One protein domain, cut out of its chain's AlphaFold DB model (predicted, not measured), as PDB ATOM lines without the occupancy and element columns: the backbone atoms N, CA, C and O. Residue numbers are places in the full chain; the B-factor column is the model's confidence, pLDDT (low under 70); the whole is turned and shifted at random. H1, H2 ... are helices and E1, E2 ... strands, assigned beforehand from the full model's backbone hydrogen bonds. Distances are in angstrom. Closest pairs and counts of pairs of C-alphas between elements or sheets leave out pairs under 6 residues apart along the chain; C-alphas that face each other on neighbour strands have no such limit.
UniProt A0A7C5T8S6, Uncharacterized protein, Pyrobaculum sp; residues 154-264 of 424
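AT A GLANCE: This is residues 154 to 264 of the 424 residues of an uncharacterized protein of Pyrobaculum sp (UniProt A0A7C5T8S6). A strongly twisted sheet of four strands has three helices, H2, H3 and H4, gathered at one end, while a shorter helix, H1, covers its E4 and E3 part. H3 and H4 run side by side as a hairpin and H2 crosses both steeply; at the sheet's other end the E3 to E4 hairpin reaches away from these three helices. You have 111 residues, with four named helices and four named strands in the order E1 E2 H1 E3 E4 H2 H3 H4. The sheet runs E1 E2 E4 E3, antiparallel throughout; the class is mixed, helices and strands, in two layers, with H1, H3 and H4 on one face of the sheet. The whole is compact, with a radius of gyration of the C-alphas of 13.3 A and spans of 39 by 31 by 24 A.

HOW THE PARTS SIT: Begin with the edge strand E1, residues 158 to 162, and its antiparallel neighbour E2, residues 168 to 174. They form a hairpin; look for N 159 and O 171, 2.8 A apart, within hydrogen-bond range. On the other side of E2 is E4, residues 204 to 209, where N 172 and O 207 are 2.8 A apart. The other edge strand is E3, residues 196 to 201, in a hairpin with E4; its N 199 and O 206 are 2.8 A apart. E2, H1 (residues 179 to 187) and E3 make a split strand-helix-strand unit, two strands running the same way with E4 between them and a helix linking them; its crossover is right-handed. H1 is on the sheet at a height over the sheet of 10.5 A, and runs along the strands at 16 degrees to E4 on the local plane. H3, residues 226 to 246, is on the same face, over E1; on the local plane it stands at 62 degrees to E1, only just across the strands. H1 and H3 are close but not clearly touching, with the C-alphas of Glu 187 and Gln 228 closest at 7.2 A. H3 and H4, residues 248 to 262, form a helical hairpin and touch at a shallow tilt of 19 degrees, opposite ways; the C-alphas of Ala 243 and Arg 251 are closest at 4.6 A. From E2 to H4, the closest C-alphas are those of Leu 168 and Lys 253, 6.8 A apart. H2, residues 211 to 223, only grazes the sheet with its residues 211 to 214. It touches H4 at a steep tilt of 51 degrees, with the C-alphas of Arg 215 and Gly 261 closest at 3.9 A. H2 also touches H3, its partner in a helical hairpin, where the C-alphas of Ser 221 and Arg 229 are closest at 4.0 A. H1 is apart from H2 and from H4. Each O i to N i+4 pair is within hydrogen-bond range in H1 and H4; in H2 it is 8 of 9 and in H3 16 of 17.

IN THESE COORDINATES: Find C-alpha 158 at (-42.047, 7.500, 1.444), where E1 begins; it is 13.5 A long. E2 is the longest strand by residues, 19.4 A, and E3 and E4 measure 15.9 A and 16.9 A. H1 covers 12.0 A and H2 18.5 A. Find C-alpha 226 at (-56.623, -9.807, -10.244); from there H3 runs 30.6 A to C-alpha 246. H4, 20.9 A long, ends at C-alpha 262, (-63.069, 4.526, -8.089).

THE WHOLE: The C-alphas of Lys 202 and Arg 263 are the two farthest apart, at 39.5 A. The printed part has no cut and no long link; the link from H1 to E3, of 8 residues, is short, and the others are tight. The mean pLDDT of the printed part is 85.7; look for values under 70 at residue 155, residues 173 to 177 and residue 203.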
ATOM      1  N   ARG A 154     -42.505  -1.764   0.569       73.06
ATOM      2  CA  ARG A 154     -41.368  -2.631   0.205       73.06
ATOM      3  C   ARG A 154     -40.071  -2.212   0.923       73.06
ATOM      4  O   ARG A 154     -39.004  -2.125   0.325       73.06
ATOM      5  N   GLY A 155     -40.195  -1.843   2.204       66.00
ATOM      6  CA  GLY A 155     -39.067  -1.425   3.034       66.00
ATOM      7  C   GLY A 155     -38.450  -0.065   2.694       66.00
ATOM      8  O   GLY A 155     -37.362   0.245   3.181       66.00
ATOM      9  N   ARG A 156     -39.115   0.749   1.863       72.69
ATOM     10  CA  ARG A 156     -38.646   2.079   1.462       72.69
ATOM     11  C   ARG A 156     -39.427   3.186   2.155       72.69
ATOM     12  O   ARG A 156     -40.643   3.111   2.356       72.69
ATOM     13  N   LYS A 157     -38.704   4.256   2.492       71.88
ATOM     14  CA  LYS A 157     -39.276   5.467   3.075       71.88
ATOM     15  C   LYS A 157     -39.981   6.282   1.996       71.88
ATOM     16  O   LYS A 157     -39.383   6.667   0.993       71.88
ATOM     17  N   ILE A 158     -41.243   6.595   2.262       78.75
ATOM     18  CA  ILE A 158     -42.047   7.500   1.444       78.75
ATOM     19  C   ILE A 158     -42.306   8.771   2.234       78.75
ATOM     20  O   ILE A 158     -42.780   8.737   3.375       78.75
ATOM     21  N   THR A 159     -42.000   9.898   1.611       83.94
ATOM     22  CA  THR A 159     -42.391  11.215   2.095       83.94
ATOM     23  C   THR A 159     -43.729  11.574   1.472       83.94
ATOM     24  O   THR A 159     -43.938  11.382   0.276       83.94
ATOM     25  N   MET A 160     -44.633  12.107   2.288       86.62
ATOM     26  CA  MET A 160     -45.930  12.582   1.832       86.62
ATOM     27  C   MET A 160     -46.258  13.918   2.481       86.62
ATOM     28  O   MET A 160     -46.072  14.071   3.692       86.62
ATOM     29  N   ALA A 161     -46.707  14.867   1.667       86.19
ATOM     30  CA  ALA A 161     -47.084  16.211   2.086       86.19
ATOM     31  C   ALA A 161     -48.067  16.836   1.087       86.19
ATOM     32  O   ALA A 161     -48.195  16.376  -0.051       86.19
ATOM     33  N   LEU A 162     -48.731  17.912   1.506       87.00
ATOM     34  CA  LEU A 162     -49.438  18.799   0.590       87.00
ATOM     35  C   LEU A 162     -48.477  19.862   0.065       87.00
ATOM     36  O   LEU A 162     -47.635  20.399   0.780       87.00
ATOM     37  N   THR A 163     -48.605  20.167  -1.218       84.69
ATOM     38  CA  THR A 163     -47.950  21.322  -1.833       84.69
ATOM     39  C   THR A 163     -48.698  22.606  -1.469       84.69
ATOM     40  O   THR A 163     -49.880  22.561  -1.133       84.69
ATOM     41  N   LYS A 164     -48.063  23.771  -1.663       80.31
ATOM     42  CA  LYS A 164     -48.698  25.096  -1.471       80.31
ATOM     43  C   LYS A 164     -50.007  25.291  -2.258       80.31
ATOM     44  O   LYS A 164     -50.779  26.184  -1.949       80.31
ATOM     45  N   ARG A 165     -50.254  24.477  -3.293       76.06
ATOM     46  CA  ARG A 165     -51.475  24.493  -4.118       76.06
ATOM     47  C   ARG A 165     -52.449  23.356  -3.772       76.06
ATOM     48  O   ARG A 165     -53.211  22.929  -4.636       76.06
ATOM     49  N   ASN A 166     -52.380  22.813  -2.555       74.12
ATOM     50  CA  ASN A 166     -53.205  21.695  -2.083       74.12
ATOM     51  C   ASN A 166     -53.136  20.435  -2.984       74.12
ATOM     52  O   ASN A 166     -54.091  19.669  -3.143       74.12
ATOM     53  N   GLY A 167     -51.998  20.234  -3.650       79.25
ATOM     54  CA  GLY A 167     -51.697  19.016  -4.401       79.25
ATOM     55  C   GLY A 167     -51.013  17.993  -3.503       79.25
ATOM     56  O   GLY A 167     -50.097  18.368  -2.775       79.25
ATOM     57  N   LEU A 168     -51.411  16.721  -3.578       85.44
ATOM     58  CA  LEU A 168     -50.718  15.641  -2.875       85.44
ATOM     59  C   LEU A 168     -49.355  15.385  -3.532       85.44
ATOM     60  O   LEU A 168     -49.288  15.073  -4.722       85.44
ATOM     61  N   GLN A 169     -48.284  15.496  -2.753       85.06
ATOM     62  CA  GLN A 169     -46.942  15.092  -3.146       85.06
ATOM     63  C   GLN A 169     -46.582  13.803  -2.412       85.06
ATOM     64  O   GLN A 169     -46.474  13.794  -1.189       85.06
ATOM     65  N   VAL A 170     -46.365  12.728  -3.168       85.94
ATOM     66  CA  VAL A 170     -45.853  11.449  -2.662       85.94
ATOM     67  C   VAL A 170     -44.495  11.212  -3.310       85.94
ATOM     68  O   VAL A 170     -44.396  11.128  -4.535       85.94
ATOM     69  N   GLN A 171     -43.446  11.150  -2.496       84.12
ATOM     70  CA  GLN A 171     -42.062  11.093  -2.952       84.12
ATOM     71  C   GLN A 171     -41.318   9.911  -2.334       84.12
ATOM     72  O   GLN A 171     -41.242   9.772  -1.114       84.12
ATOM     73  N   TYR A 172     -40.666   9.138  -3.192       77.50
ATOM     74  CA  TYR A 172     -39.623   8.193  -2.824       77.50
ATOM     75  C   TYR A 172     -38.280   8.886  -2.997       77.50
ATOM     76  O   TYR A 172     -37.918   9.281  -4.107       77.50
ATOM     77  N   ARG A 173     -37.547   9.055  -1.898       67.81
ATOM     78  CA  ARG A 173     -36.177   9.569  -1.926       67.81
ATOM     79  C   ARG A 173     -35.257   8.484  -1.401       67.81
ATOM     80  O   ARG A 173     -35.446   8.009  -0.286       67.81
ATOM     81  N   SER A 174     -34.290   8.094  -2.218       56.12
ATOM     82  CA  SER A 174     -33.419   6.961  -1.945       56.12
ATOM     83  C   SER A 174     -31.990   7.308  -2.355       56.12
ATOM     84  O   SER A 174     -31.777   7.861  -3.430       56.12
ATOM     85  N   GLY A 175     -31.019   6.979  -1.500       51.41
ATOM     86  CA  GLY A 175     -29.599   6.897  -1.877       51.41
ATOM     87  C   GLY A 175     -29.245   5.580  -2.588       51.41
ATOM     88  O   GLY A 175     -28.072   5.285  -2.758       51.41
ATOM     89  N   VAL A 176     -30.257   4.781  -2.943       56.84
ATOM     90  CA  VAL A 176     -30.199   3.436  -3.545       56.84
ATOM     91  C   VAL A 176     -31.103   3.389  -4.788       56.84
ATOM     92  O   VAL A 176     -31.953   4.266  -4.976       56.84
ATOM     93  N   ASP A 177     -30.955   2.348  -5.599       68.94
ATOM     94  CA  ASP A 177     -31.678   2.103  -6.848       68.94
ATOM     95  C   ASP A 177     -33.223   2.169  -6.727       68.94
ATOM     96  O   ASP A 177     -33.833   1.604  -5.815       68.94
ATOM     97  N   LEU A 178     -33.878   2.889  -7.647       80.00
ATOM     98  CA  LEU A 178     -35.336   3.034  -7.726       80.00
ATOM     99  C   LEU A 178     -36.010   1.996  -8.632       80.00
ATOM    100  O   LEU A 178     -37.240   1.927  -8.619       80.00
ATOM    101  N   ASP A 179     -35.239   1.173  -9.338       83.31
ATOM    102  CA  ASP A 179     -35.741   0.331 -10.423       83.31
ATOM    103  C   ASP A 179     -36.769  -0.706  -9.937       83.31
ATOM    104  O   ASP A 179     -37.796  -0.890 -10.584       83.31
ATOM    105  N   ASP A 180     -36.627  -1.275  -8.733       81.56
ATOM    106  CA  ASP A 180     -37.658  -2.173  -8.171       81.56
ATOM    107  C   ASP A 180     -39.008  -1.490  -7.925       81.56
ATOM    108  O   ASP A 180     -40.055  -2.124  -8.031       81.56
ATOM    109  N   VAL A 181     -39.003  -0.208  -7.538       85.56
ATOM    110  CA  VAL A 181     -40.248   0.547  -7.309       85.56
ATOM    111  C   VAL A 181     -40.878   0.924  -8.636       85.56
ATOM    112  O   VAL A 181     -42.099   0.873  -8.749       85.56
ATOM    113  N   ILE A 182     -40.055   1.286  -9.622       88.75
ATOM    114  CA  ILE A 182     -40.509   1.573 -10.985       88.75
ATOM    115  C   ILE A 182     -41.176   0.320 -11.560       88.75
ATOM    116  O   ILE A 182     -42.355   0.385 -11.901       88.75
ATOM    117  N   ARG A 183     -40.492  -0.832 -11.513       89.94
ATOM    118  CA  ARG A 183     -41.047  -2.128 -11.932       89.94
ATOM    119  C   ARG A 183     -42.346  -2.461 -11.210       89.94
ATOM    120  O   ARG A 183     -43.341  -2.757 -11.856       89.94
ATOM    121  N   ALA A 184     -42.391  -2.308  -9.884       89.62
ATOM    122  CA  ALA A 184     -43.617  -2.532  -9.114       89.62
ATOM    123  C   ALA A 184     -44.784  -1.656  -9.592       89.62
ATOM    124  O   ALA A 184     -45.931  -2.094  -9.639       89.62
ATOM    125  N   PHE A 185     -44.506  -0.384  -9.890       92.81
ATOM    126  CA  PHE A 185     -45.510   0.565 -10.355       92.81
ATOM    127  C   PHE A 185     -46.004   0.192 -11.755       92.81
ATOM    128  O   PHE A 185     -47.207   0.256 -12.003       92.81
ATOM    129  N   GLU A 186     -45.111  -0.234 -12.641       91.81
ATOM    130  CA  GLU A 186     -45.442  -0.702 -13.990       91.81
ATOM    131  C   GLU A 186     -46.257  -1.999 -13.970       91.81
ATOM    132  O   GLU A 186     -47.302  -2.064 -14.616       91.81
ATOM    133  N   GLU A 187     -45.862  -2.979 -13.152       92.00
ATOM    134  CA  GLU A 187     -46.603  -4.226 -12.907       92.00
ATOM    135  C   GLU A 187     -48.022  -3.951 -12.386       92.00
ATOM    136  O   GLU A 187     -48.995  -4.573 -12.820       92.00
ATOM    137  N   MET A 188     -48.167  -2.958 -11.499       92.44
ATOM    138  CA  MET A 188     -49.473  -2.493 -11.028       92.44
ATOM    139  C   MET A 188     -50.308  -1.833 -12.133       92.44
ATOM    140  O   MET A 188     -51.515  -1.712 -11.970       92.44
ATOM    141  N   GLY A 189     -49.714  -1.419 -13.253       89.69
ATOM    142  CA  GLY A 189     -50.397  -0.738 -14.353       89.69
ATOM    143  C   GLY A 189     -50.275   0.788 -14.319       89.69
ATOM    144  O   GLY A 189     -51.070   1.488 -14.960       89.69
ATOM    145  N   LEU A 190     -49.301   1.322 -13.574       93.50
ATOM    146  CA  LEU A 190     -48.879   2.718 -13.666       93.50
ATOM    147  C   LEU A 190     -47.849   2.905 -14.778       93.50
ATOM    148  O   LEU A 190     -47.300   1.962 -15.327       93.50
ATOM    149  N   ARG A 191     -47.623   4.165 -15.148       88.88
ATOM    150  CA  ARG A 191     -46.754   4.544 -16.265       88.88
ATOM    151  C   ARG A 191     -45.958   5.776 -15.888       88.88
ATOM    152  O   ARG A 191     -46.533   6.733 -15.347       88.88
ATOM    153  N   GLU A 192     -44.664   5.758 -16.178       87.06
ATOM    154  CA  GLU A 192     -43.822   6.935 -16.023       87.06
ATOM    155  C   GLU A 192     -44.293   8.058 -16.964       87.06
ATOM    156  O   GLU A 192     -44.868   7.822 -18.023       87.06
ATOM    157  N   GLY A 193     -44.152   9.311 -16.539       79.88
ATOM    158  CA  GLY A 193     -44.617  10.482 -17.281       79.88
ATOM    159  C   GLY A 193     -46.116  10.760 -17.119       79.88
ATOM    160  O   GLY A 193     -46.506  11.927 -17.074       79.88
ATOM    161  N   GLU A 194     -46.952   9.745 -16.903       80.38
ATOM    162  CA  GLU A 194     -48.406   9.892 -16.720       80.38
ATOM    163  C   GLU A 194     -48.809   9.838 -15.240       80.38
ATOM    164  O   GLU A 194     -49.372  10.793 -14.698       80.38
ATOM    165  N   HIS A 195     -48.463   8.739 -14.574       89.50
ATOM    166  CA  HIS A 195     -48.899   8.413 -13.218       89.50
ATOM    167  C   HIS A 195     -47.840   8.743 -12.171       89.50
ATOM    168  O   HIS A 195     -48.162   9.148 -11.054       89.50
ATOM    169  N   PHE A 196     -46.573   8.621 -12.543       90.69
ATOM    170  CA  PHE A 196     -45.438   9.024 -11.729       90.69
ATOM    171  C   PHE A 196     -44.373   9.701 -12.598       90.69
ATOM    172  O   PHE A 196     -44.529   9.819 -13.811       90.69
ATOM    173  N   ALA A 197     -43.332  10.243 -11.979       89.69
ATOM    174  CA  ALA A 197     -42.170  10.777 -12.678       89.69
ATOM    175  C   ALA A 197     -40.910  10.503 -11.864       89.69
ATOM    176  O   ALA A 197     -40.916  10.731 -10.650       89.69
ATOM    177  N   VAL A 198     -39.835  10.084 -12.522       88.75
ATOM    178  CA  VAL A 198     -38.513  10.002 -11.911       88.75
ATOM    179  C   VAL A 198     -37.740  11.279 -12.237       88.75
ATOM    180  O   VAL A 198     -37.818  11.825 -13.335       88.75
ATOM    181  N   LYS A 199     -37.024  11.821 -11.251       85.50
ATOM    182  CA  LYS A 199     -36.112  12.953 -11.439       85.50
ATOM    183  C   LYS A 199     -34.743  12.626 -10.876       85.50
ATOM    184  O   LYS A 199     -34.632  12.186  -9.729       85.50
ATOM    185  N   THR A 200     -33.712  12.942 -11.647       82.88
ATOM    186  CA  THR A 200     -32.331  12.971 -11.168       82.88
ATOM    187  C   THR A 200     -32.133  14.186 -10.264       82.88
ATOM    188  O   THR A 200     -32.544  15.300 -10.589       82.88
ATOM    189  N   LEU A 201     -31.540  13.969  -9.095       77.25
ATOM    190  CA  LEU A 201     -31.155  14.999  -8.135       77.25
ATOM    191  C   LEU A 201     -29.626  15.031  -8.024       77.25
ATOM    192  O   LEU A 201     -28.959  14.053  -8.346       77.25
ATOM    193  N   LYS A 202     -29.063  16.111  -7.459       73.81
ATOM    194  CA  LYS A 202     -27.611  16.210  -7.184       73.81
ATOM    195  C   LYS A 202     -27.052  15.025  -6.376       73.81
ATOM    196  O   LYS A 202     -25.866  14.745  -6.444       73.81
ATOM    197  N   ARG A 203     -27.894  14.356  -5.577       65.81
ATOM    198  CA  ARG A 203     -27.553  13.164  -4.786       65.81
ATOM    199  C   ARG A 203     -28.625  12.083  -4.977       65.81
ATOM    200  O   ARG A 203     -29.503  11.937  -4.126       65.81
ATOM    201  N   GLY A 204     -28.571  11.377  -6.108       73.94
ATOM    202  CA  GLY A 204     -29.414  10.210  -6.415       73.94
ATOM    203  C   GLY A 204     -30.651  10.509  -7.268       73.94
ATOM    204  O   GLY A 204     -30.743  11.542  -7.928       73.94
ATOM    205  N   ARG A 205     -31.626   9.594  -7.254       78.19
ATOM    206  CA  ARG A 205     -32.901   9.725  -7.981       78.19
ATOM    207  C   ARG A 205     -34.065   9.880  -6.999       78.19
ATOM    208  O   ARG A 205     -34.015   9.410  -5.860       78.19
ATOM    209  N   ALA A 206     -35.128  10.543  -7.436       82.56
ATOM    210  CA  ALA A 206     -36.388  10.610  -6.707       82.56
ATOM    211  C   ALA A 206     -37.557  10.255  -7.619       82.56
ATOM    212  O   ALA A 206     -37.659  10.790  -8.720       82.56
ATOM    213  N   LEU A 207     -38.461   9.409  -7.129       89.06
ATOM    214  CA  LEU A 207     -39.712   9.085  -7.807       89.06
ATOM    215  C   LEU A 207     -40.858   9.850  -7.149       89.06
ATOM    216  O   LEU A 207     -41.000   9.851  -5.926       89.06
ATOM    217  N   TYR A 208     -41.681  10.492  -7.972       88.62
ATOM    218  CA  TYR A 208     -42.846  11.265  -7.563       88.62
ATOM    219  C   TYR A 208     -44.109  10.607  -8.101       88.62
ATOM    220  O   TYR A 208     -44.317  10.584  -9.312       88.62
ATOM    221  N   LEU A 209     -44.977  10.124  -7.217       91.75
ATOM    222  CA  LEU A 209     -46.306   9.662  -7.606       91.75
ATOM    223  C   LEU A 209     -47.227  10.879  -7.756       91.75
ATOM    224  O   LEU A 209     -47.371  11.694  -6.841       91.75
ATOM    225  N   LYS A 210     -47.830  11.021  -8.936       90.06
ATOM    226  CA  LYS A 210     -48.744  12.120  -9.259       90.06
ATOM    227  C   LYS A 210     -50.131  11.814  -8.701       90.06
ATOM    228  O   LYS A 210     -50.503  10.656  -8.520       90.06
ATOM    229  N   ALA A 211     -50.948  12.851  -8.526       90.06
ATOM    230  CA  ALA A 211     -52.355  12.689  -8.149       90.06
ATOM    231  C   ALA A 211     -53.121  11.763  -9.115       90.06
ATOM    232  O   ALA A 211     -53.984  10.998  -8.694       90.06
ATOM    233  N   GLU A 212     -52.770  11.803 -10.404       87.00
ATOM    234  CA  GLU A 212     -53.327  10.904 -11.415       87.00
ATOM    235  C   GLU A 212     -52.931   9.440 -11.182       87.00
ATOM    236  O   GLU A 212     -53.755   8.555 -11.378       87.00
ATOM    237  N   GLY A 213     -51.722   9.179 -10.676       92.31
ATOM    238  CA  GLY A 213     -51.300   7.834 -10.288       92.31
ATOM    239  C   GLY A 213     -52.124   7.265  -9.136       92.31
ATOM    240  O   GLY A 213     -52.548   6.120  -9.213       92.31
ATOM    241  N   VAL A 214     -52.453   8.072  -8.119       95.12
ATOM    242  CA  VAL A 214     -53.339   7.637  -7.017       95.12
ATOM    243  C   VAL A 214     -54.738   7.290  -7.539       95.12
ATOM    244  O   VAL A 214     -55.288   6.245  -7.195       95.12
ATOM    245  N   ARG A 215     -55.299   8.126  -8.423       93.25
ATOM    246  CA  ARG A 215     -56.598   7.853  -9.063       93.25
ATOM    247  C   ARG A 215     -56.552   6.581  -9.906       93.25
ATOM    248  O   ARG A 215     -57.486   5.787  -9.846       93.25
ATOM    249  N   ARG A 216     -55.473   6.376 -10.669       91.06
ATOM    250  CA  ARG A 216     -55.288   5.181 -11.497       91.06
ATOM    251  C   ARG A 216     -55.199   3.924 -10.642       91.06
ATOM    252  O   ARG A 216     -55.918   2.980 -10.935       91.06
ATOM    253  N   LEU A 217     -54.400   3.928  -9.573       95.12
ATOM    254  CA  LEU A 217     -54.356   2.813  -8.619       95.12
ATOM    255  C   LEU A 217     -55.735   2.527  -8.033       95.12
ATOM    256  O   LEU A 217     -56.138   1.376  -7.930       95.12
ATOM    257  N   SER A 218     -56.497   3.568  -7.704       95.19
ATOM    258  CA  SER A 218     -57.843   3.377  -7.181       95.19
ATOM    259  C   SER A 218     -58.808   2.773  -8.196       95.19
ATOM    260  O   SER A 218     -59.627   1.943  -7.812       95.19
ATOM    261  N   TRP A 219     -58.712   3.143  -9.470       91.56
ATOM    262  CA  TRP A 219     -59.467   2.482 -10.533       91.56
ATOM    263  C   TRP A 219     -59.027   1.020 -10.700       91.56
ATOM    264  O   TRP A 219     -59.855   0.114 -10.707       91.56
ATOM    265  N   LEU A 220     -57.712   0.781 -10.742       91.69
ATOM    266  CA  LEU A 220     -57.113  -0.550 -10.876       91.69
ATOM    267  C   LEU A 220     -57.460  -1.475  -9.713       91.69
ATOM    268  O   LEU A 220     -57.578  -2.668  -9.940       91.69
ATOM    269  N   SER A 221     -57.669  -0.944  -8.504       93.25
ATOM    270  CA  SER A 221     -58.092  -1.731  -7.338       93.25
ATOM    271  C   SER A 221     -59.475  -2.376  -7.505       93.25
ATOM    272  O   SER A 221     -59.761  -3.372  -6.849       93.25
ATOM    273  N   VAL A 222     -60.308  -1.843  -8.408       87.94
ATOM    274  CA  VAL A 222     -61.665  -2.336  -8.691       87.94
ATOM    275  C   VAL A 222     -61.724  -3.044 -10.045       87.94
ATOM    276  O   VAL A 222     -62.251  -4.148 -10.140       87.94
ATOM    277  N   TYR A 223     -61.151  -2.434 -11.082       84.00
ATOM    278  CA  TYR A 223     -61.330  -2.842 -12.480       84.00
ATOM    279  C   TYR A 223     -60.057  -3.393 -13.142       84.00
ATOM    280  O   TYR A 223     -60.080  -3.743 -14.320       84.00
ATOM    281  N   GLY A 224     -58.931  -3.448 -12.422       82.88
ATOM    282  CA  GLY A 224     -57.696  -4.054 -12.925       82.88
ATOM    283  C   GLY A 224     -57.786  -5.577 -13.034       82.88
ATOM    284  O   GLY A 224     -58.778  -6.196 -12.626       82.88
ATOM    285  N   THR A 225     -56.714  -6.197 -13.534       84.62
ATOM    286  CA  THR A 225     -56.536  -7.654 -13.420       84.62
ATOM    287  C   THR A 225     -56.470  -8.068 -11.952       84.62
ATOM    288  O   THR A 225     -56.233  -7.236 -11.080       84.62
ATOM    289  N   GLU A 226     -56.656  -9.347 -11.636       85.88
ATOM    290  CA  GLU A 226     -56.623  -9.807 -10.244       85.88
ATOM    291  C   GLU A 226     -55.329  -9.414  -9.508       85.88
ATOM    292  O   GLU A 226     -55.381  -8.876  -8.398       85.88
ATOM    293  N   THR A 227     -54.177  -9.598 -10.153       88.50
ATOM    294  CA  THR A 227     -52.861  -9.202  -9.635       88.50
ATOM    295  C   THR A 227     -52.764  -7.692  -9.429       88.50
ATOM    296  O   THR A 227     -52.329  -7.242  -8.368       88.50
ATOM    297  N   GLN A 228     -53.228  -6.900 -10.401       92.75
ATOM    298  CA  GLN A 228     -53.249  -5.440 -10.290       92.75
ATOM    299  C   GLN A 228     -54.184  -4.966  -9.180       92.75
ATOM    300  O   GLN A 228     -53.809  -4.073  -8.426       92.75
ATOM    301  N   ARG A 229     -55.372  -5.570  -9.041       91.25
ATOM    302  CA  ARG A 229     -56.349  -5.215  -8.005       91.25
ATOM    303  C   ARG A 229     -55.745  -5.363  -6.621       91.25
ATOM    304  O   ARG A 229     -55.776  -4.410  -5.845       91.25
ATOM    305  N   ARG A 230     -55.155  -6.531  -6.341       89.31
ATOM    306  CA  ARG A 230     -54.519  -6.829  -5.050       89.31
ATOM    307  C   ARG A 230     -53.365  -5.866  -4.768       89.31
ATOM    308  O   ARG A 230     -53.375  -5.203  -3.735       89.31
ATOM    309  N   ALA A 231     -52.426  -5.723  -5.706       91.12
ATOM    310  CA  ALA A 231     -51.254  -4.866  -5.523       91.12
ATOM    311  C   ALA A 231     -51.620  -3.374  -5.384       91.12
ATOM    312  O   ALA A 231     -51.084  -2.672  -4.524       91.12
ATOM    313  N   ALA A 232     -52.574  -2.885  -6.182       93.56
ATOM    314  CA  ALA A 232     -53.047  -1.509  -6.092       93.56
ATOM    315  C   ALA A 232     -53.794  -1.248  -4.777       93.56
ATOM    316  O   ALA A 232     -53.561  -0.216  -4.149       93.56
ATOM    317  N   ALA A 233     -54.654  -2.171  -4.332       92.38
ATOM    318  CA  ALA A 233     -55.347  -2.058  -3.050       92.38
ATOM    319  C   ALA A 233     -54.359  -2.021  -1.873       92.38
ATOM    320  O   ALA A 233     -54.462  -1.142  -1.018       92.38
ATOM    321  N   GLU A 234     -53.358  -2.905  -1.874       90.94
ATOM    322  CA  GLU A 234     -52.303  -2.939  -0.855       90.94
ATOM    323  C   GLU A 234     -51.550  -1.600  -0.784       90.94
ATOM    324  O   GLU A 234     -51.347  -1.036   0.296       90.94
ATOM    325  N   PHE A 235     -51.203  -1.028  -1.942       92.44
ATOM    326  CA  PHE A 235     -50.521   0.258  -1.988       92.44
ATOM    327  C   PHE A 235     -51.400   1.434  -1.530       92.44
ATOM    328  O   PHE A 235     -50.914   2.360  -0.876       92.44
ATOM    329  N   LEU A 236     -52.695   1.430  -1.852       94.62
ATOM    330  CA  LEU A 236     -53.627   2.467  -1.396       94.62
ATOM    331  C   LEU A 236     -53.830   2.420   0.119       94.62
ATOM    332  O   LEU A 236     -53.832   3.470   0.761       94.62
ATOM    333  N   GLU A 237     -53.928   1.226   0.701       90.56
ATOM    334  CA  GLU A 237     -53.967   1.049   2.156       90.56
ATOM    335  C   GLU A 237     -52.677   1.545   2.815       90.56
ATOM    336  O   GLU A 237     -52.709   2.238   3.837       90.56
ATOM    337  N   PHE A 238     -51.527   1.293   2.187       89.62
ATOM    338  CA  PHE A 238     -50.271   1.900   2.608       89.62
ATOM    339  C   PHE A 238     -50.336   3.444   2.589       89.62
ATOM    340  O   PHE A 238     -49.944   4.091   3.569       89.62
ATOM    341  N   LEU A 239     -50.849   4.057   1.514       92.38
ATOM    342  CA  LEU A 239     -50.981   5.517   1.423       92.38
ATOM    343  C   LEU A 239     -51.913   6.081   2.503       92.38
ATOM    344  O   LEU A 239     -51.591   7.118   3.084       92.38
ATOM    345  N   ARG A 240     -53.022   5.398   2.807       92.50
ATOM    346  CA  ARG A 240     -53.965   5.772   3.874       92.50
ATOM    347  C   ARG A 240     -53.291   5.805   5.239       92.50
ATOM    348  O   ARG A 240     -53.263   6.861   5.868       92.50
ATOM    349  N   LYS A 241     -52.624   4.708   5.618       87.19
ATOM    350  CA  LYS A 241     -51.843   4.623   6.866       87.19
ATOM    351  C   LYS A 241     -50.793   5.727   6.950       87.19
ATOM    352  O   LYS A 241     -50.570   6.319   8.005       87.19
ATOM    353  N   LYS A 242     -50.137   6.047   5.829       86.75
ATOM    354  CA  LYS A 242     -49.161   7.140   5.796       86.75
ATOM    355  C   LYS A 242     -49.815   8.513   5.958       86.75
ATOM    356  O   LYS A 242     -49.185   9.411   6.514       86.75
ATOM    357  N   ALA A 243     -51.038   8.689   5.467       88.94
ATOM    358  CA  ALA A 243     -51.773   9.946   5.525       88.94
ATOM    359  C   ALA A 243     -52.282  10.235   6.932       88.94
ATOM    360  O   ALA A 243     -52.146  11.367   7.389       88.94
ATOM    361  N   ASP A 244     -52.741   9.201   7.639       84.00
ATOM    362  CA  ASP A 244     -53.103   9.273   9.057       84.00
ATOM    363  C   ASP A 244     -51.996   9.895   9.904       84.00
ATOM    364  O   ASP A 244     -52.227  10.825  10.673       84.00
ATOM    365  N   MET A 245     -50.754   9.460   9.690       80.31
ATOM    366  CA  MET A 245     -49.604  10.009  10.408       80.31
ATOM    367  C   MET A 245     -49.281  11.463  10.065       80.31
ATOM    368  O   MET A 245     -48.594  12.133  10.836       80.31
ATOM    369  N   LYS A 246     -49.676  11.928   8.877       84.25
ATOM    370  CA  LYS A 246     -49.398  13.288   8.404       84.25
ATOM    371  C   LYS A 246     -50.475  14.285   8.808       84.25
ATOM    372  O   LYS A 246     -50.199  15.479   8.795       84.25
ATOM    373  N   GLY A 247     -51.652  13.801   9.191       80.69
ATOM    374  CA  GLY A 247     -52.752  14.610   9.688       80.69
ATOM    375  C   GLY A 247     -53.973  14.593   8.773       80.69
ATOM    376  O   GLY A 247     -53.937  14.149   7.620       80.69
ATOM    377  N   ALA A 248     -55.076  15.108   9.316       85.75
ATOM    378  CA  ALA A 248     -56.406  15.015   8.719       85.75
ATOM    379  C   ALA A 248     -56.494  15.625   7.310       85.75
ATOM    380  O   ALA A 248     -57.180  15.076   6.450       85.75
ATOM    381  N   GLU A 249     -55.778  16.720   7.038       88.25
ATOM    382  CA  GLU A 249     -55.813  17.379   5.727       88.25
ATOM    383  C   GLU A 249     -55.207  16.496   4.623       88.25
ATOM    384  O   GLU A 249     -55.806  16.304   3.561       88.25
ATOM    385  N   VAL A 250     -54.053  15.876   4.901       90.62
ATOM    386  CA  VAL A 250     -53.400  14.938   3.976       90.62
ATOM    387  C   VAL A 250     -54.282  13.711   3.766       90.62
ATOM    388  O   VAL A 250     -54.464  13.285   2.624       90.62
ATOM    389  N   ARG A 251     -54.884  13.173   4.837       90.88
ATOM    390  CA  ARG A 251     -55.827  12.050   4.737       90.88
ATOM    391  C   ARG A 251     -57.034  12.386   3.876       90.88
ATOM    392  O   ARG A 251     -57.317  11.649   2.935       90.88
ATOM    393  N   ARG A 252     -57.684  13.528   4.116       93.31
ATOM    394  CA  ARG A 252     -58.809  13.999   3.295       93.31
ATOM    395  C   ARG A 252     -58.414  14.092   1.825       93.31
ATOM    396  O   ARG A 252     -59.194  13.699   0.962       93.31
ATOM    397  N   LYS A 253     -57.198  14.565   1.531       94.00
ATOM    398  CA  LYS A 253     -56.724  14.664   0.150       94.00
ATOM    399  C   LYS A 253     -56.499  13.305  -0.510       94.00
ATOM    400  O   LYS A 253     -56.838  13.144  -1.681       94.00
ATOM    401  N   VAL A 254     -55.921  12.347   0.212       95.00
ATOM    402  CA  VAL A 254     -55.733  10.973  -0.279       95.00
ATOM    403  C   VAL A 254     -57.087  10.328  -0.571       95.00
ATOM    404  O   VAL A 254     -57.283   9.833  -1.679       95.00
ATOM    405  N   GLU A 255     -58.043  10.421   0.355       95.94
ATOM    406  CA  GLU A 255     -59.394   9.877   0.162       95.94
ATOM    407  C   GLU A 255     -60.129  10.532  -1.012       95.94
ATOM    408  O   GLU A 255     -60.740   9.838  -1.821       95.94
ATOM    409  N   GLU A 256     -60.008  11.853  -1.186       93.81
ATOM    410  CA  GLU A 256     -60.571  12.560  -2.345       93.81
ATOM    411  C   GLU A 256     -60.047  11.984  -3.674       93.81
ATOM    412  O   GLU A 256     -60.798  11.848  -4.643       93.81
ATOM    413  N   LEU A 257     -58.752  11.657  -3.747       93.88
ATOM    414  CA  LEU A 257     -58.144  11.082  -4.948       93.88
ATOM    415  C   LEU A 257     -58.555   9.625  -5.171       93.88
ATOM    416  O   LEU A 257     -58.793   9.254  -6.321       93.88
ATOM    417  N   ILE A 258     -58.660   8.833  -4.102       95.00
ATOM    418  CA  ILE A 258     -59.149   7.448  -4.154       95.00
ATOM    419  C   ILE A 258     -60.585   7.440  -4.680       95.00
ATOM    420  O   ILE A 258     -60.868   6.842  -5.716       95.00
ATOM    421  N   GLU A 259     -61.479   8.205  -4.061       92.00
ATOM    422  CA  GLU A 259     -62.887   8.257  -4.451       92.00
ATOM    423  C   GLU A 259     -63.070   8.700  -5.913       92.00
ATOM    424  O   GLU A 259     -63.818   8.090  -6.679       92.00
ATOM    425  N   LYS A 260     -62.319   9.719  -6.351       89.38
ATOM    426  CA  LYS A 260     -62.317  10.149  -7.759       89.38
ATOM    427  C   LYS A 260     -61.836   9.062  -8.716       89.38
ATOM    428  O   LYS A 260     -62.318   9.010  -9.843       89.38
ATOM    429  N   GLY A 261     -60.876   8.240  -8.302       90.38
ATOM    430  CA  GLY A 261     -60.387   7.122  -9.100       90.38
ATOM    431  C   GLY A 261     -61.410   5.994  -9.215       90.38
ATOM    432  O   GLY A 261     -61.682   5.558 -10.331       90.38
ATOM    433  N   ARG A 262     -62.036   5.584  -8.100       88.69
ATOM    434  CA  ARG A 262     -63.069   4.526  -8.089       88.69
ATOM    435  C   ARG A 262     -64.264   4.848  -8.975       88.69
ATOM    436  O   ARG A 262     -64.786   3.964  -9.635       88.69
ATOM    437  N   ARG A 263     -64.682   6.116  -9.011       87.69
ATOM    438  CA  ARG A 263     -65.846   6.543  -9.805       87.69
ATOM    439  C   ARG A 263     -65.643   6.441 -11.314       87.69
ATOM    440  O   ARG A 263     -66.630   6.494 -12.041       87.69
ATOM    441  N   ARG A 264     -64.402   6.366 -11.809       87.94
ATOM    442  CA  ARG A 264     -64.137   6.357 -13.253       87.94
ATOM    443  C   ARG A 264     -64.614   5.062 -13.893       87.94
ATOM    444  O   ARG A 264     -64.253   3.986 -13.442       87.94
TER     445      ARG A 264